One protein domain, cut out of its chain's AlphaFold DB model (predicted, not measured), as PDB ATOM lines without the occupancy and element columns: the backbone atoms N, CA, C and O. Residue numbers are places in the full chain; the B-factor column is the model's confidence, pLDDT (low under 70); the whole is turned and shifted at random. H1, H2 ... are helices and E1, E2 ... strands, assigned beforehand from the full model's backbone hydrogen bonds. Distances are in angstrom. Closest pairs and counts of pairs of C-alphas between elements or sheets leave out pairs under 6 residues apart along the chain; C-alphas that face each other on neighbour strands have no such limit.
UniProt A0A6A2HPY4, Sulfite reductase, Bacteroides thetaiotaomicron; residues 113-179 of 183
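This is residues 113 to 179 of the 183 residues of the protein "Sulfite reductase" of Bacteroides thetaiotaomicron (UniProt A0A6A2HPY4). A long, narrow antiparallel hairpin of E2 and E3 makes the middle of this loose, flat model, with the short strand E1 beside E2 at the end of the hairpin away from its turn. The helices lie toward opposite ends of the long axis: H1 only grazes the sheet near the turn of the hairpin, and H2 is carried beyond the sheet by the link after E3, where residues 162 to 168 and 170 to 179 stick out. The printed part has 67 residues, with two named helices and three named strands in the order H1 E1 E2 E3 H2, and its class is mixed, helices and strands. The sheet runs E1 E2 E3, all antiparallel. The radius of gyration of the C-alphas is 15.2 A, and they span 44 by 27 by 11 A.

The sheet is a meander, each strand the antiparallel neighbour of the one before, formed by E1, residues 131 to 133, E2, residues 136 to 143, and E3, residues 150 to 156. E2 is the inner strand, and it bends by 51 degrees at residue 139. E2 and E3 form a hairpin at 156 degrees between directions; N 139 and O 153 are 2.8 A apart and N 155 and O 137 are 2.7 A apart, both within hydrogen-bond range. E1 and E2 form a hairpin too, at 113 degrees, with N 132 and O 136 within hydrogen-bond range at 2.8 A. H1, residues 113 to 123, only grazes the sheet; its closest C-alphas to E2 are those of Ser 117 and Leu 143, 6.8 A apart, and to E3 those of Ala 116 and Leu 150, 7.5 A apart. H2, residues 166 to 175, is not on the sheet, and it is apart from H1, E1 and E2. In H1 and H2 every O i to N i+4 pair is within hydrogen-bond range.

E2 is 20.7 A long from first to last C-alpha, beginning at C-alpha 136 (-29.813, -52.758, -34.894). E3 is 19.4 A long and E1 5.7 A. H1 is 15.3 A long and begins at C-alpha 113 (-39.066, -35.136, -54.514). H2 is 14.4 A long and ends at C-alpha 175 (-41.473, -39.981, -27.146).

The two C-alphas farthest apart are those of Glu 114 and Ser 162, at 44.2 A. The printed part has no cut. The link from E1 to E2 is tight; those from H1 to E1, E2 to E3 and E3 to H2 are short. The mean pLDDT of the printed part is 74.0, and residues 158 to 161, 168 to 169 and 171 to 179 are under 70.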
ATOM      1  N   ARG A 113     -38.157 -34.070 -54.962       82.94
ATOM      2  CA  ARG A 113     -39.066 -35.136 -54.514       82.94
ATOM      3  C   ARG A 113     -39.078 -36.312 -55.489       82.94
ATOM      4  O   ARG A 113     -39.165 -37.460 -55.051       82.94
ATOM      5  N   GLU A 114     -38.992 -36.039 -56.787       80.44
ATOM      6  CA  GLU A 114     -38.897 -37.064 -57.830       80.44
ATOM      7  C   GLU A 114     -37.587 -37.852 -57.710       80.44
ATOM      8  O   GLU A 114     -37.612 -39.083 -57.678       80.44
ATOM      9  N   GLU A 115     -36.471 -37.146 -57.527       82.25
ATOM     10  CA  GLU A 115     -35.161 -37.751 -57.275       82.25
ATOM     11  C   GLU A 115     -35.183 -38.641 -56.021       82.25
ATOM     12  O   GLU A 115     -34.821 -39.819 -56.077       82.25
ATOM     13  N   ALA A 116     -35.703 -38.126 -54.900       78.19
ATOM     14  CA  ALA A 116     -35.808 -38.876 -53.650       78.19
ATOM     15  C   ALA A 116     -36.726 -40.109 -53.765       78.19
ATOM     16  O   ALA A 116     -36.452 -41.141 -53.151       78.19
ATOM     17  N   SER A 117     -37.793 -40.030 -54.569       79.56
ATOM     18  CA  SER A 117     -38.701 -41.157 -54.828       79.56
ATOM     19  C   SER A 117     -38.020 -42.264 -55.638       79.56
ATOM     20  O   SER A 117     -38.182 -43.446 -55.333       79.56
ATOM     21  N   GLN A 118     -37.230 -41.892 -56.648       78.81
ATOM     22  CA  GLN A 118     -36.484 -42.843 -57.474       78.81
ATOM     23  C   GLN A 118     -35.344 -43.493 -56.695       78.81
ATOM     24  O   GLN A 118     -35.188 -44.719 -56.734       78.81
ATOM     25  N   TYR A 119     -34.609 -42.699 -55.912       75.38
ATOM     26  CA  TYR A 119     -33.603 -43.214 -54.993       75.38
ATOM     27  C   TYR A 119     -34.226 -44.206 -54.005       75.38
ATOM     28  O   TYR A 119     -33.757 -45.340 -53.916       75.38
ATOM     29  N   LEU A 120     -35.346 -43.845 -53.361       80.00
ATOM     30  CA  LEU A 120     -36.092 -44.742 -52.473       80.00
ATOM     31  C   LEU A 120     -36.448 -46.064 -53.165       80.00
ATOM     32  O   LEU A 120     -36.167 -47.125 -52.616       80.00
ATOM     33  N   SER A 121     -37.028 -46.012 -54.368       76.62
ATOM     34  CA  SER A 121     -37.421 -47.220 -55.109       76.62
ATOM     35  C   SER A 121     -36.243 -48.153 -55.416       76.62
ATOM     36  O   SER A 121     -36.421 -49.366 -55.467       76.62
ATOM     37  N   SER A 122     -35.039 -47.593 -55.556       73.38
ATOM     38  CA  SER A 122     -33.825 -48.346 -55.878       73.38
ATOM     39  C   SER A 122     -33.195 -49.007 -54.652       73.38
ATOM     40  O   SER A 122     -32.570 -50.057 -54.781       73.38
ATOM     41  N   ILE A 123     -33.343 -48.411 -53.462       70.62
ATOM     42  CA  ILE A 123     -32.674 -48.896 -52.243       70.62
ATOM     43  C   ILE A 123     -33.599 -49.633 -51.271       70.62
ATOM     44  O   ILE A 123     -33.104 -50.382 -50.434       70.62
ATOM     45  N   LYS A 124     -34.924 -49.439 -51.357       75.38
ATOM     46  CA  LYS A 124     -35.887 -49.892 -50.336       75.38
ATOM     47  C   LYS A 124     -35.807 -51.388 -50.042       75.38
ATOM     48  O   LYS A 124     -35.798 -51.779 -48.878       75.38
ATOM     49  N   ASP A 125     -35.742 -52.213 -51.082       75.81
ATOM     50  CA  ASP A 125     -35.674 -53.666 -50.916       75.81
ATOM     51  C   ASP A 125     -34.259 -54.151 -50.590       75.81
ATOM     52  O   ASP A 125     -34.107 -55.173 -49.924       75.81
ATOM     53  N   LEU A 126     -33.232 -53.402 -51.007       70.81
ATOM     54  CA  LEU A 126     -31.832 -53.731 -50.742       70.81
ATOM     55  C   LEU A 126     -31.505 -53.597 -49.255       70.81
ATOM     56  O   LEU A 126     -30.904 -54.487 -48.674       70.81
ATOM     57  N   VAL A 127     -31.930 -52.491 -48.647       73.19
ATOM     58  CA  VAL A 127     -31.587 -52.152 -47.261       73.19
ATOM     59  C   VAL A 127     -32.475 -52.842 -46.227       73.19
ATOM     60  O   VAL A 127     -32.216 -52.763 -45.028       73.19
ATOM     61  N   LYS A 128     -33.569 -53.488 -46.640       79.50
ATOM     62  CA  LYS A 128     -34.528 -54.088 -45.711       79.50
ATOM     63  C   LYS A 128     -33.926 -55.320 -45.038       79.50
ATOM     64  O   LYS A 128     -33.703 -56.347 -45.666       79.50
ATOM     65  N   GLY A 129     -33.763 -55.251 -43.721       76.00
ATOM     66  CA  GLY A 129     -33.144 -56.305 -42.919       76.00
ATOM     67  C   GLY A 129     -31.627 -56.185 -42.801       76.00
ATOM     68  O   GLY A 129     -31.028 -57.012 -42.111       76.00
ATOM     69  N   ASP A 130     -31.012 -55.162 -43.402       76.31
ATOM     70  CA  ASP A 130     -29.575 -54.932 -43.280       76.31
ATOM     71  C   ASP A 130     -29.182 -54.635 -41.834       76.31
ATOM     72  O   ASP A 130     -29.848 -53.879 -41.118       76.31
ATOM     73  N   LYS A 131     -28.073 -55.236 -41.396       80.69
ATOM     74  CA  LYS A 131     -27.497 -54.983 -40.074       80.69
ATOM     75  C   LYS A 131     -26.781 -53.633 -40.089       80.69
ATOM     76  O   LYS A 131     -25.779 -53.474 -40.782       80.69
ATOM     77  N   VAL A 132     -27.267 -52.703 -39.275       76.38
ATOM     78  CA  VAL A 132     -26.685 -51.365 -39.093       76.38
ATOM     79  C   VAL A 132     -25.644 -51.380 -37.976       76.38
ATOM     80  O   VAL A 132     -24.564 -50.822 -38.134       76.38
ATOM     81  N   ASP A 133     -25.952 -52.059 -36.868       77.25
ATOM     82  CA  ASP A 133     -25.082 -52.171 -35.692       77.25
ATOM     83  C   ASP A 133     -25.335 -53.495 -34.945       77.25
ATOM     84  O   ASP A 133     -26.217 -54.279 -35.316       77.25
ATOM     85  N   ASP A 134     -24.569 -53.772 -33.891       71.50
ATOM     86  CA  ASP A 134     -24.764 -54.894 -32.980       71.50
ATOM     87  C   ASP A 134     -26.146 -54.803 -32.320       71.50
ATOM     88  O   ASP A 134     -26.357 -54.155 -31.298       71.50
ATOM     89  N   ASN A 135     -27.087 -55.515 -32.951       78.94
ATOM     90  CA  ASN A 135     -28.511 -55.643 -32.650       78.94
ATOM     91  C   ASN A 135     -29.456 -54.630 -33.316       78.94
ATOM     92  O   ASN A 135     -30.663 -54.751 -33.110       78.94
ATOM     93  N   LEU A 136     -28.975 -53.707 -34.152       76.56
ATOM     94  CA  LEU A 136     -29.813 -52.758 -34.894       76.56
ATOM     95  C   LEU A 136     -29.922 -53.167 -36.366       76.56
ATOM     96  O   LEU A 136     -28.909 -53.326 -37.045       76.56
ATOM     97  N   TYR A 137     -31.147 -53.301 -36.865       77.75
ATOM     98  CA  TYR A 137     -31.428 -53.721 -38.235       77.75
ATOM     99  C   TYR A 137     -32.358 -52.729 -38.917       77.75
ATOM    100  O   TYR A 137     -33.320 -52.266 -38.307       77.75
ATOM    101  N   THR A 138     -32.125 -52.426 -40.186       77.75
ATOM    102  CA  THR A 138     -33.043 -51.603 -40.975       77.75
ATOM    103  C   THR A 138     -34.347 -52.363 -41.193       77.75
ATOM    104  O   THR A 138     -34.358 -53.514 -41.624       77.75
ATOM    105  N   GLN A 139     -35.469 -51.736 -40.862       82.44
ATOM    106  CA  GLN A 139     -36.804 -52.307 -41.008       82.44
ATOM    107  C   GLN A 139     -37.503 -51.791 -42.262       82.44
ATOM    108  O   GLN A 139     -38.136 -52.577 -42.969       82.44
ATOM    109  N   ASP A 140     -37.412 -50.485 -42.508       84.38
ATOM    110  CA  ASP A 140     -38.019 -49.846 -43.670       84.38
ATOM    111  C   ASP A 140     -37.350 -48.500 -43.967       84.38
ATOM    112  O   ASP A 140     -36.727 -47.896 -43.090       84.38
ATOM    113  N   ILE A 141     -37.533 -48.018 -45.190       83.38
ATOM    114  CA  ILE A 141     -37.282 -46.630 -45.570       83.38
ATOM    115  C   ILE A 141     -38.529 -46.128 -46.285       83.38
ATOM    116  O   ILE A 141     -39.067 -46.797 -47.171       83.38
ATOM    117  N   ILE A 142     -38.977 -44.933 -45.917       88.12
ATOM    118  CA  ILE A 142     -40.084 -44.242 -46.579       88.12
ATOM    119  C   ILE A 142     -39.680 -42.818 -46.951       88.12
ATOM    120  O   ILE A 142     -38.771 -42.242 -46.359       88.12
ATOM    121  N   LEU A 143     -40.364 -42.238 -47.932       86.19
ATOM    122  CA  LEU A 143     -40.296 -40.809 -48.212       86.19
ATOM    123  C   LEU A 143     -41.335 -40.108 -47.339       86.19
ATOM    124  O   LEU A 143     -42.486 -40.531 -47.319       86.19
ATOM    125  N   ALA A 144     -40.936 -39.054 -46.633       83.62
ATOM    126  CA  ALA A 144     -41.845 -38.310 -45.776       83.62
ATOM    127  C   ALA A 144     -42.972 -37.639 -46.578       83.62
ATOM    128  O   ALA A 144     -42.776 -37.092 -47.679       83.62
ATOM    129  N   ASP A 145     -44.159 -37.630 -45.983       78.94
ATOM    130  CA  ASP A 145     -45.289 -36.885 -46.515       78.94
ATOM    131  C   ASP A 145     -44.990 -35.386 -46.456       78.94
ATOM    132  O   ASP A 145     -44.600 -34.848 -45.423       78.94
ATOM    133  N   ASN A 146     -45.147 -34.712 -47.599       78.38
ATOM    134  CA  ASN A 146     -44.965 -33.263 -47.766       78.38
ATOM    135  C   ASN A 146     -43.572 -32.698 -47.418       78.38
ATOM    136  O   ASN A 146     -43.399 -31.482 -47.390       78.38
ATOM    137  N   GLU A 147     -42.566 -33.550 -47.222       78.00
ATOM    138  CA  GLU A 147     -41.186 -33.136 -46.977       78.00
ATOM    139  C   GLU A 147     -40.208 -33.852 -47.923       78.00
ATOM    140  O   GLU A 147     -40.420 -34.997 -48.325       78.00
ATOM    141  N   ASN A 148     -39.100 -33.191 -48.268       79.00
ATOM    142  CA  ASN A 148     -38.039 -33.752 -49.113       79.00
ATOM    143  C   ASN A 148     -37.010 -34.520 -48.267       79.00
ATOM    144  O   ASN A 148     -35.819 -34.213 -48.296       79.00
ATOM    145  N   ARG A 149     -37.475 -35.482 -47.460       78.12
ATOM    146  CA  ARG A 149     -36.613 -36.301 -46.593       78.12
ATOM    147  C   ARG A 149     -37.018 -37.770 -46.601       78.12
ATOM    148  O   ARG A 149     -38.203 -38.091 -46.657       78.12
ATOM    149  N   LEU A 150     -36.030 -38.651 -46.479       79.50
ATOM    150  CA  LEU A 150     -36.237 -40.081 -46.258       79.50
ATOM    151  C   LEU A 150     -36.239 -40.376 -44.758       79.50
ATOM    152  O   LEU A 150     -35.409 -39.851 -44.014       79.50
ATOM    153  N   ILE A 151     -37.159 -41.226 -44.319       80.88
ATOM    154  CA  ILE A 151     -37.288 -41.676 -42.937       80.88
ATOM    155  C   ILE A 151     -36.876 -43.141 -42.886       80.88
ATOM    156  O   ILE A 151     -37.498 -43.991 -43.521       80.88
ATOM    157  N   TYR A 152     -35.833 -43.423 -42.110       82.38
ATOM    158  CA  TYR A 152     -35.341 -44.773 -41.867       82.38
ATOM    159  C   TYR A 152     -35.962 -45.306 -40.580       82.38
ATOM    160  O   TYR A 152     -35.840 -44.697 -39.518       82.38
ATOM    161  N   SER A 153     -36.615 -46.458 -40.679       80.81
ATOM    162  CA  SER A 153     -37.125 -47.206 -39.536       80.81
ATOM    163  C   SER A 153     -36.164 -48.333 -39.209       80.81
ATOM    164  O   SER A 153     -35.787 -49.102 -40.093       80.81
ATOM    165  N   TYR A 154     -35.805 -48.474 -37.937       81.62
ATOM    166  CA  TYR A 154     -34.910 -49.527 -37.473       81.62
ATOM    167  C   TYR A 154     -35.595 -50.417 -36.440       81.62
ATOM    168  O   TYR A 154     -36.325 -49.951 -35.565       81.62
ATOM    169  N   LYS A 155     -35.305 -51.713 -36.515       80.88
ATOM    170  CA  LYS A 155     -35.680 -52.719 -35.534       80.88
ATOM    171  C   LYS A 155     -34.470 -53.062 -34.678       80.88
ATOM    172  O   LYS A 155     -33.458 -53.547 -35.179       80.88
ATOM    173  N   ILE A 156     -34.617 -52.888 -33.372       79.75
ATOM    174  CA  ILE A 156     -33.650 -53.391 -32.402       79.75
ATOM    175  C   ILE A 156     -34.031 -54.839 -32.058       79.75
ATOM    176  O   ILE A 156     -35.183 -55.138 -31.739       79.75
ATOM    177  N   SER A 157     -33.078 -55.754 -32.171       72.94
ATOM    178  CA  SER A 157     -33.211 -57.166 -31.797       72.94
ATOM    179  C   SER A 157     -32.559 -57.423 -30.436       72.94
ATOM    180  O   SER A 157     -31.796 -56.602 -29.951       72.94
ATOM    181  N   ASN A 158     -32.867 -58.550 -29.794       66.00
ATOM    182  CA  ASN A 158     -32.207 -58.995 -28.555       66.00
ATOM    183  C   ASN A 158     -32.271 -58.049 -27.346       66.00
ATOM    184  O   ASN A 158     -31.520 -58.240 -26.397       66.00
ATOM    185  N   VAL A 159     -33.197 -57.093 -27.334       64.19
ATOM    186  CA  VAL A 159     -33.424 -56.240 -26.169       64.19
ATOM    187  C   VAL A 159     -34.610 -56.764 -25.374       64.19
ATOM    188  O   VAL A 159     -35.722 -56.905 -25.890       64.19
ATOM    189  N   ARG A 160     -34.378 -57.075 -24.102       63.59
ATOM    190  CA  ARG A 160     -35.409 -57.468 -23.144       63.59
ATOM    191  C   ARG A 160     -35.854 -56.238 -22.367       63.59
ATOM    192  O   ARG A 160     -35.074 -55.338 -22.090       63.59
ATOM    193  N   ARG A 161     -37.114 -56.222 -21.925       62.47
ATOM    194  CA  ARG A 161     -37.614 -55.156 -21.038       62.47
ATOM    195  C   ARG A 161     -36.757 -55.003 -19.771       62.47
ATOM    196  O   ARG A 161     -36.653 -53.900 -19.256       62.47
ATOM    197  N   SER A 162     -36.157 -56.097 -19.296       70.25
ATOM    198  CA  SER A 162     -35.225 -56.116 -18.160       70.25
ATOM    199  C   SER A 162     -33.957 -55.293 -18.373       70.25
ATOM    200  O   SER A 162     -33.291 -54.973 -17.396       70.25
ATOM    201  N   ASP A 163     -33.620 -54.976 -19.622       70.25
ATOM    202  CA  ASP A 163     -32.379 -54.288 -19.976       70.25
ATOM    203  C   ASP A 163     -32.508 -52.767 -19.800       70.25
ATOM    204  O   ASP A 163     -31.514 -52.050 -19.878       70.25
ATOM    205  N   PHE A 164     -33.720 -52.275 -19.516       71.94
ATOM    206  CA  PHE A 164     -34.014 -50.864 -19.300       71.94
ATOM    207  C   PHE A 164     -34.515 -50.597 -17.886       71.94
ATOM    208  O   PHE A 164     -35.312 -51.354 -17.326       71.94
ATOM    209  N   LYS A 165     -34.121 -49.449 -17.332       79.19
ATOM    210  CA  LYS A 165     -34.710 -48.932 -16.092       79.19
ATOM    211  C   LYS A 165     -36.107 -48.372 -16.382       79.19
ATOM    212  O   LYS A 165     -36.357 -47.820 -17.452       79.19
ATOM    213  N   GLU A 166     -37.038 -48.457 -15.427       77.81
ATOM    214  CA  GLU A 166     -38.427 -47.985 -15.631       77.81
ATOM    215  C   GLU A 166     -38.496 -46.473 -15.947       77.81
ATOM    216  O   GLU A 166     -39.392 -46.017 -16.656       77.81
ATOM    217  N   GLU A 167     -37.501 -45.698 -15.507       75.69
ATOM    218  CA  GLU A 167     -37.319 -44.284 -15.864       75.69
ATOM    219  C   GLU A 167     -37.014 -44.083 -17.361       75.69
ATOM    220  O   GLU A 167     -37.541 -43.164 -17.991       75.69
ATOM    221  N   GLU A 168     -36.208 -44.963 -17.961       69.50
ATOM    222  CA  GLU A 168     -35.876 -44.941 -19.392       69.50
ATOM    223  C   GLU A 168     -37.082 -45.384 -20.226       69.50
ATOM    224  O   GLU A 168     -37.437 -44.733 -21.209       69.50
ATOM    225  N   LEU A 169     -37.789 -46.426 -19.772       68.94
ATOM    226  CA  LEU A 169     -39.036 -46.887 -20.389       68.94
ATOM    227  C   LEU A 169     -40.128 -45.809 -20.360       68.94
ATOM    228  O   LEU A 169     -40.893 -45.678 -21.317       68.94
ATOM    229  N   SER A 170     -40.202 -45.023 -19.285       70.31
ATOM    230  CA  SER A 170     -41.170 -43.928 -19.156       70.31
ATOM    231  C   SER A 170     -40.896 -42.809 -20.164       70.31
ATOM    232  O   SER A 170     -41.821 -42.377 -20.851       70.31
ATOM    233  N   LYS A 171     -39.625 -42.426 -20.352       67.62
ATOM    234  CA  LYS A 171     -39.218 -41.448 -21.378       67.62
ATOM    235  C   LYS A 171     -39.493 -41.951 -22.797       67.62
ATOM    236  O   LYS A 171     -40.023 -41.210 -23.620       67.62
ATOM    237  N   MET A 172     -39.211 -43.224 -23.086       64.25
ATOM    238  CA  MET A 172     -39.519 -43.821 -24.395       64.25
ATOM    239  C   MET A 172     -41.030 -43.835 -24.691       64.25
ATOM    240  O   MET A 172     -41.436 -43.588 -25.828       64.25
ATOM    241  N   ARG A 173     -41.880 -44.065 -23.678       65.56
ATOM    242  CA  ARG A 173     -43.348 -43.982 -23.812       65.56
ATOM    243  C   ARG A 173     -43.844 -42.562 -24.084       65.56
ATOM    244  O   ARG A 173     -44.848 -42.414 -24.774       65.56
ATOM    245  N   GLU A 174     -43.182 -41.537 -23.552       59.22
ATOM    246  CA  GLU A 174     -43.503 -40.138 -23.868       59.22
ATOM    247  C   GLU A 174     -43.102 -39.772 -25.300       59.22
ATOM    248  O   GLU A 174     -43.903 -39.180 -26.021       59.22
ATOM    249  N   VAL A 175     -41.924 -40.207 -25.760       57.41
ATOM    250  CA  VAL A 175     -41.473 -39.981 -27.146       57.41
ATOM    251  C   VAL A 175     -42.380 -40.696 -28.157       57.41
ATOM    252  O   VAL A 175     -42.744 -40.109 -29.170       57.41
ATOM    253  N   GLY A 176     -42.840 -41.916 -27.859       51.72
ATOM    254  CA  GLY A 176     -43.792 -42.652 -28.705       51.72
ATOM    255  C   GLY A 176     -45.206 -42.049 -28.767       51.72
ATOM    256  O   GLY A 176     -46.013 -42.457 -29.601       51.72
ATOM    257  N   LYS A 177     -45.524 -41.075 -27.903       50.06
ATOM    258  CA  LYS A 177     -46.762 -40.280 -27.971       50.06
ATOM    259  C   LYS A 177     -46.604 -39.005 -28.799       50.06
ATOM    260  O   LYS A 177     -47.598 -38.305 -28.988       50.06
ATOM    261  N   ASN A 178     -45.399 -38.696 -29.281       42.00
ATOM    262  CA  ASN A 178     -45.161 -37.521 -30.105       42.00
ATOM    263  C   ASN A 178     -45.911 -37.682 -31.447       42.00
ATOM    264  O   ASN A 178     -45.606 -38.611 -32.198       42.00
ATOM    265  N   PRO A 179     -46.906 -36.824 -31.758       46.00
ATOM    266  CA  PRO A 179     -47.764 -36.996 -32.932       46.00
ATOM    267  C   PRO A 179     -46.996 -36.971 -34.260       46.00
ATOM    268  O   PRO A 179     -47.489 -37.495 -35.249       46.00
TER     269      PRO A 179